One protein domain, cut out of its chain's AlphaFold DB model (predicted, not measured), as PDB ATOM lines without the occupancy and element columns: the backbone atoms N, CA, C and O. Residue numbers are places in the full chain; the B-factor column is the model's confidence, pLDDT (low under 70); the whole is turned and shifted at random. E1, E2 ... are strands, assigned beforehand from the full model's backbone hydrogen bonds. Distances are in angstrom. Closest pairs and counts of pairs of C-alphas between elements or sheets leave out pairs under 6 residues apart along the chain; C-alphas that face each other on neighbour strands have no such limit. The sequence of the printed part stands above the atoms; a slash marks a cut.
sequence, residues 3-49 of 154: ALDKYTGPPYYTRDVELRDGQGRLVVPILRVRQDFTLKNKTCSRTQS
ATOM      1  N   ALA A   3     348.371 362.484 314.589       76.50
ATOM      2  CA  ALA A   3     347.764 362.949 313.351       76.50
ATOM      3  C   ALA A   3     348.336 364.338 313.041       76.50
ATOM      4  O   ALA A   3     348.348 365.216 313.904       76.50
ATOM      5  N   LEU A   4     348.852 364.523 311.832       77.94
ATOM      6  CA  LEU A   4     349.425 365.788 311.380       77.94
ATOM      7  C   LEU A   4     348.539 366.340 310.264       77.94
ATOM      8  O   LEU A   4     348.447 365.733 309.201       77.94
ATOM      9  N   ASP A   5     347.929 367.506 310.482       78.62
ATOM     10  CA  ASP A   5     346.892 368.057 309.590       78.62
ATOM     11  C   ASP A   5     347.351 368.278 308.137       78.62
ATOM     12  O   ASP A   5     346.534 368.292 307.222       78.62
ATOM     13  N   LYS A   6     348.657 368.463 307.910       80.81
ATOM     14  CA  LYS A   6     349.249 368.739 306.587       80.81
ATOM     15  C   LYS A   6     350.215 367.655 306.110       80.81
ATOM     16  O   LYS A   6     351.031 367.907 305.227       80.81
ATOM     17  N   TYR A   7     350.196 366.475 306.724       79.94
ATOM     18  CA  TYR A   7     351.113 365.412 306.338       79.94
ATOM     19  C   TYR A   7     350.630 364.707 305.069       79.94
ATOM     20  O   TYR A   7     349.614 364.020 305.077       79.94
ATOM     21  N   THR A   8     351.384 364.873 303.983       77.62
ATOM     22  CA  THR A   8     351.142 364.239 302.674       77.62
ATOM     23  C   THR A   8     352.168 363.148 302.353       77.62
ATOM     24  O   THR A   8     352.329 362.767 301.197       77.62
ATOM     25  N   GLY A   9     352.940 362.709 303.351       77.56
ATOM     26  CA  GLY A   9     353.949 361.665 303.190       77.56
ATOM     27  C   GLY A   9     353.356 360.252 303.242       77.56
ATOM     28  O   GLY A   9     352.167 360.088 303.526       77.56
ATOM     29  N   PRO A  10     354.177 359.221 302.982       77.00
ATOM     30  CA  PRO A  10     353.726 357.836 303.025       77.00
ATOM     31  C   PRO A  10     353.273 357.455 304.445       77.00
ATOM     32  O   PRO A  10     354.005 357.715 305.407       77.00
ATOM     33  N   PRO A  11     352.091 356.837 304.611       70.56
ATOM     34  CA  PRO A  11     351.637 356.394 305.917       70.56
ATOM     35  C   PRO A  11     352.471 355.214 306.413       70.56
ATOM     36  O   PRO A  11     353.065 354.462 305.641       70.56
ATOM     37  N   TYR A  12     352.515 355.046 307.731       71.12
ATOM     38  CA  TYR A  12     353.170 353.891 308.323       71.12
ATOM     39  C   TYR A  12     352.215 352.695 308.256       71.12
ATOM     40  O   TYR A  12     351.136 352.725 308.852       71.12
ATOM     41  N   TYR A  13     352.602 351.652 307.525       71.06
ATOM     42  CA  TYR A  13     351.812 350.430 307.383       71.06
ATOM     43  C   TYR A  13     352.158 349.454 308.503       71.06
ATOM     44  O   TYR A  13     353.329 349.224 308.804       71.06
ATOM     45  N   THR A  14     351.146 348.851 309.118       65.06
ATOM     46  CA  THR A  14     351.348 347.686 309.988       65.06
ATOM     47  C   THR A  14     350.448 346.574 309.471       65.06
ATOM     48  O   THR A  14     349.235 346.736 309.483       65.06
ATOM     49  N   ARG A  15     351.032 345.453 309.012       71.06
ATOM     50  CA  ARG A  15     350.292 344.303 308.443       71.06
ATOM     51  C   ARG A  15     349.366 344.695 307.274       71.06
ATOM     52  O   ARG A  15     348.187 344.367 307.298       71.06
ATOM     53  N   ASP A  16     349.896 345.456 306.316       66.44
ATOM     54  CA  ASP A  16     349.194 345.921 305.101       66.44
ATOM     55  C   ASP A  16     347.966 346.820 305.333       66.44
ATOM     56  O   ASP A  16     347.225 347.128 304.402       66.44
ATOM     57  N   VAL A  17     347.780 347.310 306.563       71.50
ATOM     58  CA  VAL A  17     346.744 348.288 306.906       71.50
ATOM     59  C   VAL A  17     347.400 349.629 307.222       71.50
ATOM     60  O   VAL A  17     348.344 349.718 308.016       71.50
ATOM     61  N   GLU A  18     346.900 350.685 306.582       72.06
ATOM     62  CA  GLU A  18     347.271 352.063 306.893       72.06
ATOM     63  C   GLU A  18     346.831 352.415 308.312       72.06
ATOM     64  O   GLU A  18     345.658 352.279 308.671       72.06
ATOM     65  N   LEU A  19     347.762 352.917 309.120       75.38
ATOM     66  CA  LEU A  19     347.407 353.446 310.425       75.38
ATOM     67  C   LEU A  19     346.607 354.743 310.241       75.38
ATOM     68  O   LEU A  19     347.126 355.759 309.765       75.38
ATOM     69  N   ARG A  20     345.338 354.697 310.649       76.75
ATOM     70  CA  ARG A  20     344.409 355.830 310.647       76.75
ATOM     71  C   ARG A  20     343.846 356.072 312.048       76.75
ATOM     72  O   ARG A  20     343.771 355.146 312.854       76.75
ATOM     73  N   ASP A  21     343.490 357.314 312.357       76.50
ATOM     74  CA  ASP A  21     342.744 357.633 313.581       76.50
ATOM     75  C   ASP A  21     341.252 357.251 313.456       76.50
ATOM     76  O   ASP A  21     340.787 356.814 312.402       76.50
ATOM     77  N   GLY A  22     340.475 357.450 314.529       77.00
ATOM     78  CA  GLY A  22     339.020 357.227 314.524       77.00
ATOM     79  C   GLY A  22     338.223 358.156 313.591       77.00
ATOM     80  O   GLY A  22     337.016 357.988 313.458       77.00
ATOM     81  N   GLN A  23     338.878 359.124 312.948       79.12
ATOM     82  CA  GLN A  23     338.328 360.082 311.985       79.12
ATOM     83  C   GLN A  23     338.872 359.832 310.560       79.12
ATOM     84  O   GLN A  23     338.624 360.628 309.654       79.12
ATOM     85  N   GLY A  24     339.613 358.736 310.345       77.50
ATOM     86  CA  GLY A  24     340.166 358.341 309.052       77.50
ATOM     87  C   GLY A  24     341.425 359.097 308.614       77.50
ATOM     88  O   GLY A  24     341.854 358.913 307.474       77.50
ATOM     89  N   ARG A  25     342.044 359.929 309.461       80.19
ATOM     90  CA  ARG A  25     343.272 360.673 309.122       80.19
ATOM     91  C   ARG A  25     344.497 359.776 309.228       80.19
ATOM     92  O   ARG A  25     344.568 358.939 310.122       80.19
ATOM     93  N   LEU A  26     345.481 359.982 308.352       78.25
ATOM     94  CA  LEU A  26     346.750 359.255 308.407       78.25
ATOM     95  C   LEU A  26     347.497 359.595 309.702       78.25
ATOM     96  O   LEU A  26     347.700 360.770 310.021       78.25
ATOM     97  N   VAL A  27     347.928 358.566 310.433       81.69
ATOM     98  CA  VAL A  27     348.742 358.742 311.638       81.69
ATOM     99  C   VAL A  27     350.147 358.207 311.421       81.69
ATOM    100  O   VAL A  27     350.360 357.153 310.825       81.69
ATOM    101  N   VAL A  28     351.124 358.937 311.954       82.25
ATOM    102  CA  VAL A  28     352.532 358.534 311.906       82.25
ATOM    103  C   VAL A  28     353.009 358.235 313.331       82.25
ATOM    104  O   VAL A  28     352.754 359.021 314.259       82.25
ATOM    105  N   PRO A  29     353.680 357.093 313.569       83.62
ATOM    106  CA  PRO A  29     354.310 356.831 314.849       83.62
ATOM    107  C   PRO A  29     355.571 357.688 314.985       83.62
ATOM    108  O   PRO A  29     356.497 357.610 314.183       83.62
ATOM    109  N   ILE A  30     355.629 358.490 316.044       87.19
ATOM    110  CA  ILE A  30     356.848 359.208 316.416       87.19
ATOM    111  C   ILE A  30     357.660 358.280 317.309       87.19
ATOM    112  O   ILE A  30     357.332 358.079 318.482       87.19
ATOM    113  N   LEU A  31     358.697 357.684 316.730       88.25
ATOM    114  CA  LEU A  31     359.560 356.749 317.435       88.25
ATOM    115  C   LEU A  31     360.484 357.490 318.404       88.25
ATOM    116  O   LEU A  31     360.928 358.614 318.152       88.25
ATOM    117  N   ARG A  32     360.771 356.853 319.542       92.94
ATOM    118  CA  ARG A  32     361.788 357.348 320.471       92.94
ATOM    119  C   ARG A  32     363.161 357.131 319.849       92.94
ATOM    120  O   ARG A  32     363.464 356.037 319.386       92.94
ATOM    121  N   VAL A  33     363.988 358.165 319.885       94.31
ATOM    122  CA  VAL A  33     365.361 358.134 319.391       94.31
ATOM    123  C   VAL A  33     366.299 358.092 320.589       94.31
ATOM    124  O   VAL A  33     366.151 358.884 321.524       94.31
ATOM    125  N   ARG A  34     367.258 357.164 320.564       95.00
ATOM    126  CA  ARG A  34     368.376 357.125 321.508       95.00
ATOM    127  C   ARG A  34     369.555 357.883 320.909       95.00
ATOM    128  O   ARG A  34     369.965 357.596 319.790       95.00
ATOM    129  N   GLN A  35     370.085 358.838 321.658       93.31
ATOM    130  CA  GLN A  35     371.283 359.588 321.307       93.31
ATOM    131  C   GLN A  35     372.332 359.395 322.400       93.31
ATOM    132  O   GLN A  35     372.061 359.668 323.571       93.31
ATOM    133  N   ASP A  36     373.524 358.962 322.006       94.94
ATOM    134  CA  ASP A  36     374.668 358.818 322.902       94.94
ATOM    135  C   ASP A  36     375.569 360.064 322.789       94.94
ATOM    136  O   ASP A  36     375.765 360.610 321.703       94.94
ATOM    137  N   PHE A  37     376.071 360.564 323.920       93.94
ATOM    138  CA  PHE A  37     376.919 361.757 323.993       93.94
ATOM    139  C   PHE A  37     377.905 361.669 325.160       93.94
ATOM    140  O   PHE A  37     377.627 361.049 326.187       93.94
ATOM    141  N   THR A  38     379.055 362.326 325.022       96.62
ATOM    142  CA  THR A  38     380.091 362.347 326.062       96.62
ATOM    143  C   THR A  38     379.966 363.612 326.901       96.62
ATOM    144  O   THR A  38     380.076 364.722 326.383       96.62
ATOM    145  N   LEU A  39     379.767 363.459 328.210       94.56
ATOM    146  CA  LEU A  39     379.731 364.559 329.170       94.56
ATOM    147  C   LEU A  39     380.860 364.366 330.189       94.56
ATOM    148  O   LEU A  39     380.870 363.374 330.912       94.56
ATOM    149  N   LYS A  40     381.811 365.308 330.265       92.19
ATOM    150  CA  LYS A  40     382.943 365.262 331.221       92.19
ATOM    151  C   LYS A  40     383.704 363.916 331.195       92.19
ATOM    152  O   LYS A  40     383.895 363.295 332.236       92.19
ATOM    153  N   ASN A  41     384.093 363.447 330.004       92.88
ATOM    154  CA  ASN A  41     384.741 362.141 329.763       92.88
ATOM    155  C   ASN A  41     383.927 360.896 330.174       92.88
ATOM    156  O   ASN A  41     384.479 359.803 330.249       92.88
ATOM    157  N   LYS A  42     382.617 361.025 330.405       95.19
ATOM    158  CA  LYS A  42     381.711 359.889 330.618       95.19
ATOM    159  C   LYS A  42     380.757 359.749 329.442       95.19
ATOM    160  O   LYS A  42     380.172 360.737 329.002       95.19
ATOM    161  N   THR A  43     380.578 358.524 328.963       94.88
ATOM    162  CA  THR A  43     379.579 358.215 327.936       94.88
ATOM    163  C   THR A  43     378.200 358.154 328.583       94.88
ATOM    164  O   THR A  43     377.972 357.386 329.518       94.88
ATOM    165  N   CYS A  44     377.276 358.979 328.104       95.81
ATOM    166  CA  CYS A  44     375.889 359.026 328.544       95.81
ATOM    167  C   CYS A  44     374.960 358.775 327.353       95.81
ATOM    168  O   CYS A  44     375.329 359.003 326.205       95.81
ATOM    169  N   SER A  45     373.739 358.314 327.629       95.06
ATOM    170  CA  SER A  45     372.717 358.095 326.602       95.06
ATOM    171  C   SER A  45     371.401 358.745 327.008       95.06
ATOM    172  O   SER A  45     371.060 358.778 328.191       95.06
ATOM    173  N   ARG A  46     370.664 359.284 326.033       95.19
ATOM    174  CA  ARG A  46     369.319 359.840 326.230       95.19
ATOM    175  C   ARG A  46     368.364 359.274 325.192       95.19
ATOM    176  O   ARG A  46     368.580 359.448 323.997       95.19
ATOM    177  N   THR A  47     367.276 358.675 325.663       96.06
ATOM    178  CA  THR A  47     366.182 358.182 324.820       96.06
ATOM    179  C   THR A  47     364.977 359.098 324.968       96.06
ATOM    180  O   THR A  47     364.384 359.168 326.041       96.06
ATOM    181  N   GLN A  48     364.610 359.805 323.901       94.62
ATOM    182  CA  GLN A  48     363.486 360.746 323.900       94.62
ATOM    183  C   GLN A  48     362.750 360.721 322.561       94.62
ATOM    184  O   GLN A  48     363.328 360.395 321.526       94.62
ATOM    185  N   SER A  49     361.473 361.095 322.559       92.38
ATOM    186  CA  SER A  49     360.800 361.437 321.304       92.38
ATOM    187  C   SER A  49     361.406 362.740 320.760       92.38
ATOM    188  O   SER A  49     361.636 363.657 321.552       92.38
TER     189      SER A  49
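What this domain is: This is residues 3 to 49 of the 154 residues of an uncharacterized protein of Chaetomium globosum (strain ATCC 6205 / CBS 148.51 / DSM 1962 / NBRC 6347 / NRRL 1970) (UniProt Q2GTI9). With little regular structure, the model is an irregular looped head, residues 3 to 28, from which the chain runs out through residues 29 to 32 into a narrow two-stranded hairpin, E1 and E2, whose tip, residues 38 to 43, sticks out. The printed part has 47 residues with two named strands, E1 then E2, antiparallel, and no named helix; the class is all strand, with 14 residues in named elements. It is extended, with a radius of gyration of the C-alphas of 16.6 A and spans of 49 by 24 by 18 A.

How they stand to each other: Residues 13 to 14 pair with residues 17 to 18, antiparallel. E1, residues 33 to 39, and E2, residues 42 to 48, form a hairpin with a tight link, at 155 degrees between directions. N 33 and O 48 are 2.8 A apart and N 42 and O 39 3.0 A, within hydrogen-bond range. C-alphas 36 and 45 face each other at 4.2 A.

Where its parts are: E1 begins at C-alpha 33 (365.361, 358.134, 319.391) and is 18.5 A long. E2, 19.4 A long, ends at C-alpha 48 (363.486, 360.746, 323.900).

The domain as a whole: The C-alphas farthest apart, of Gln 23 and Asn 41, are 49.7 A apart. The printed part has no cut. Residues 14 and 16 are under 70 in pLDDT.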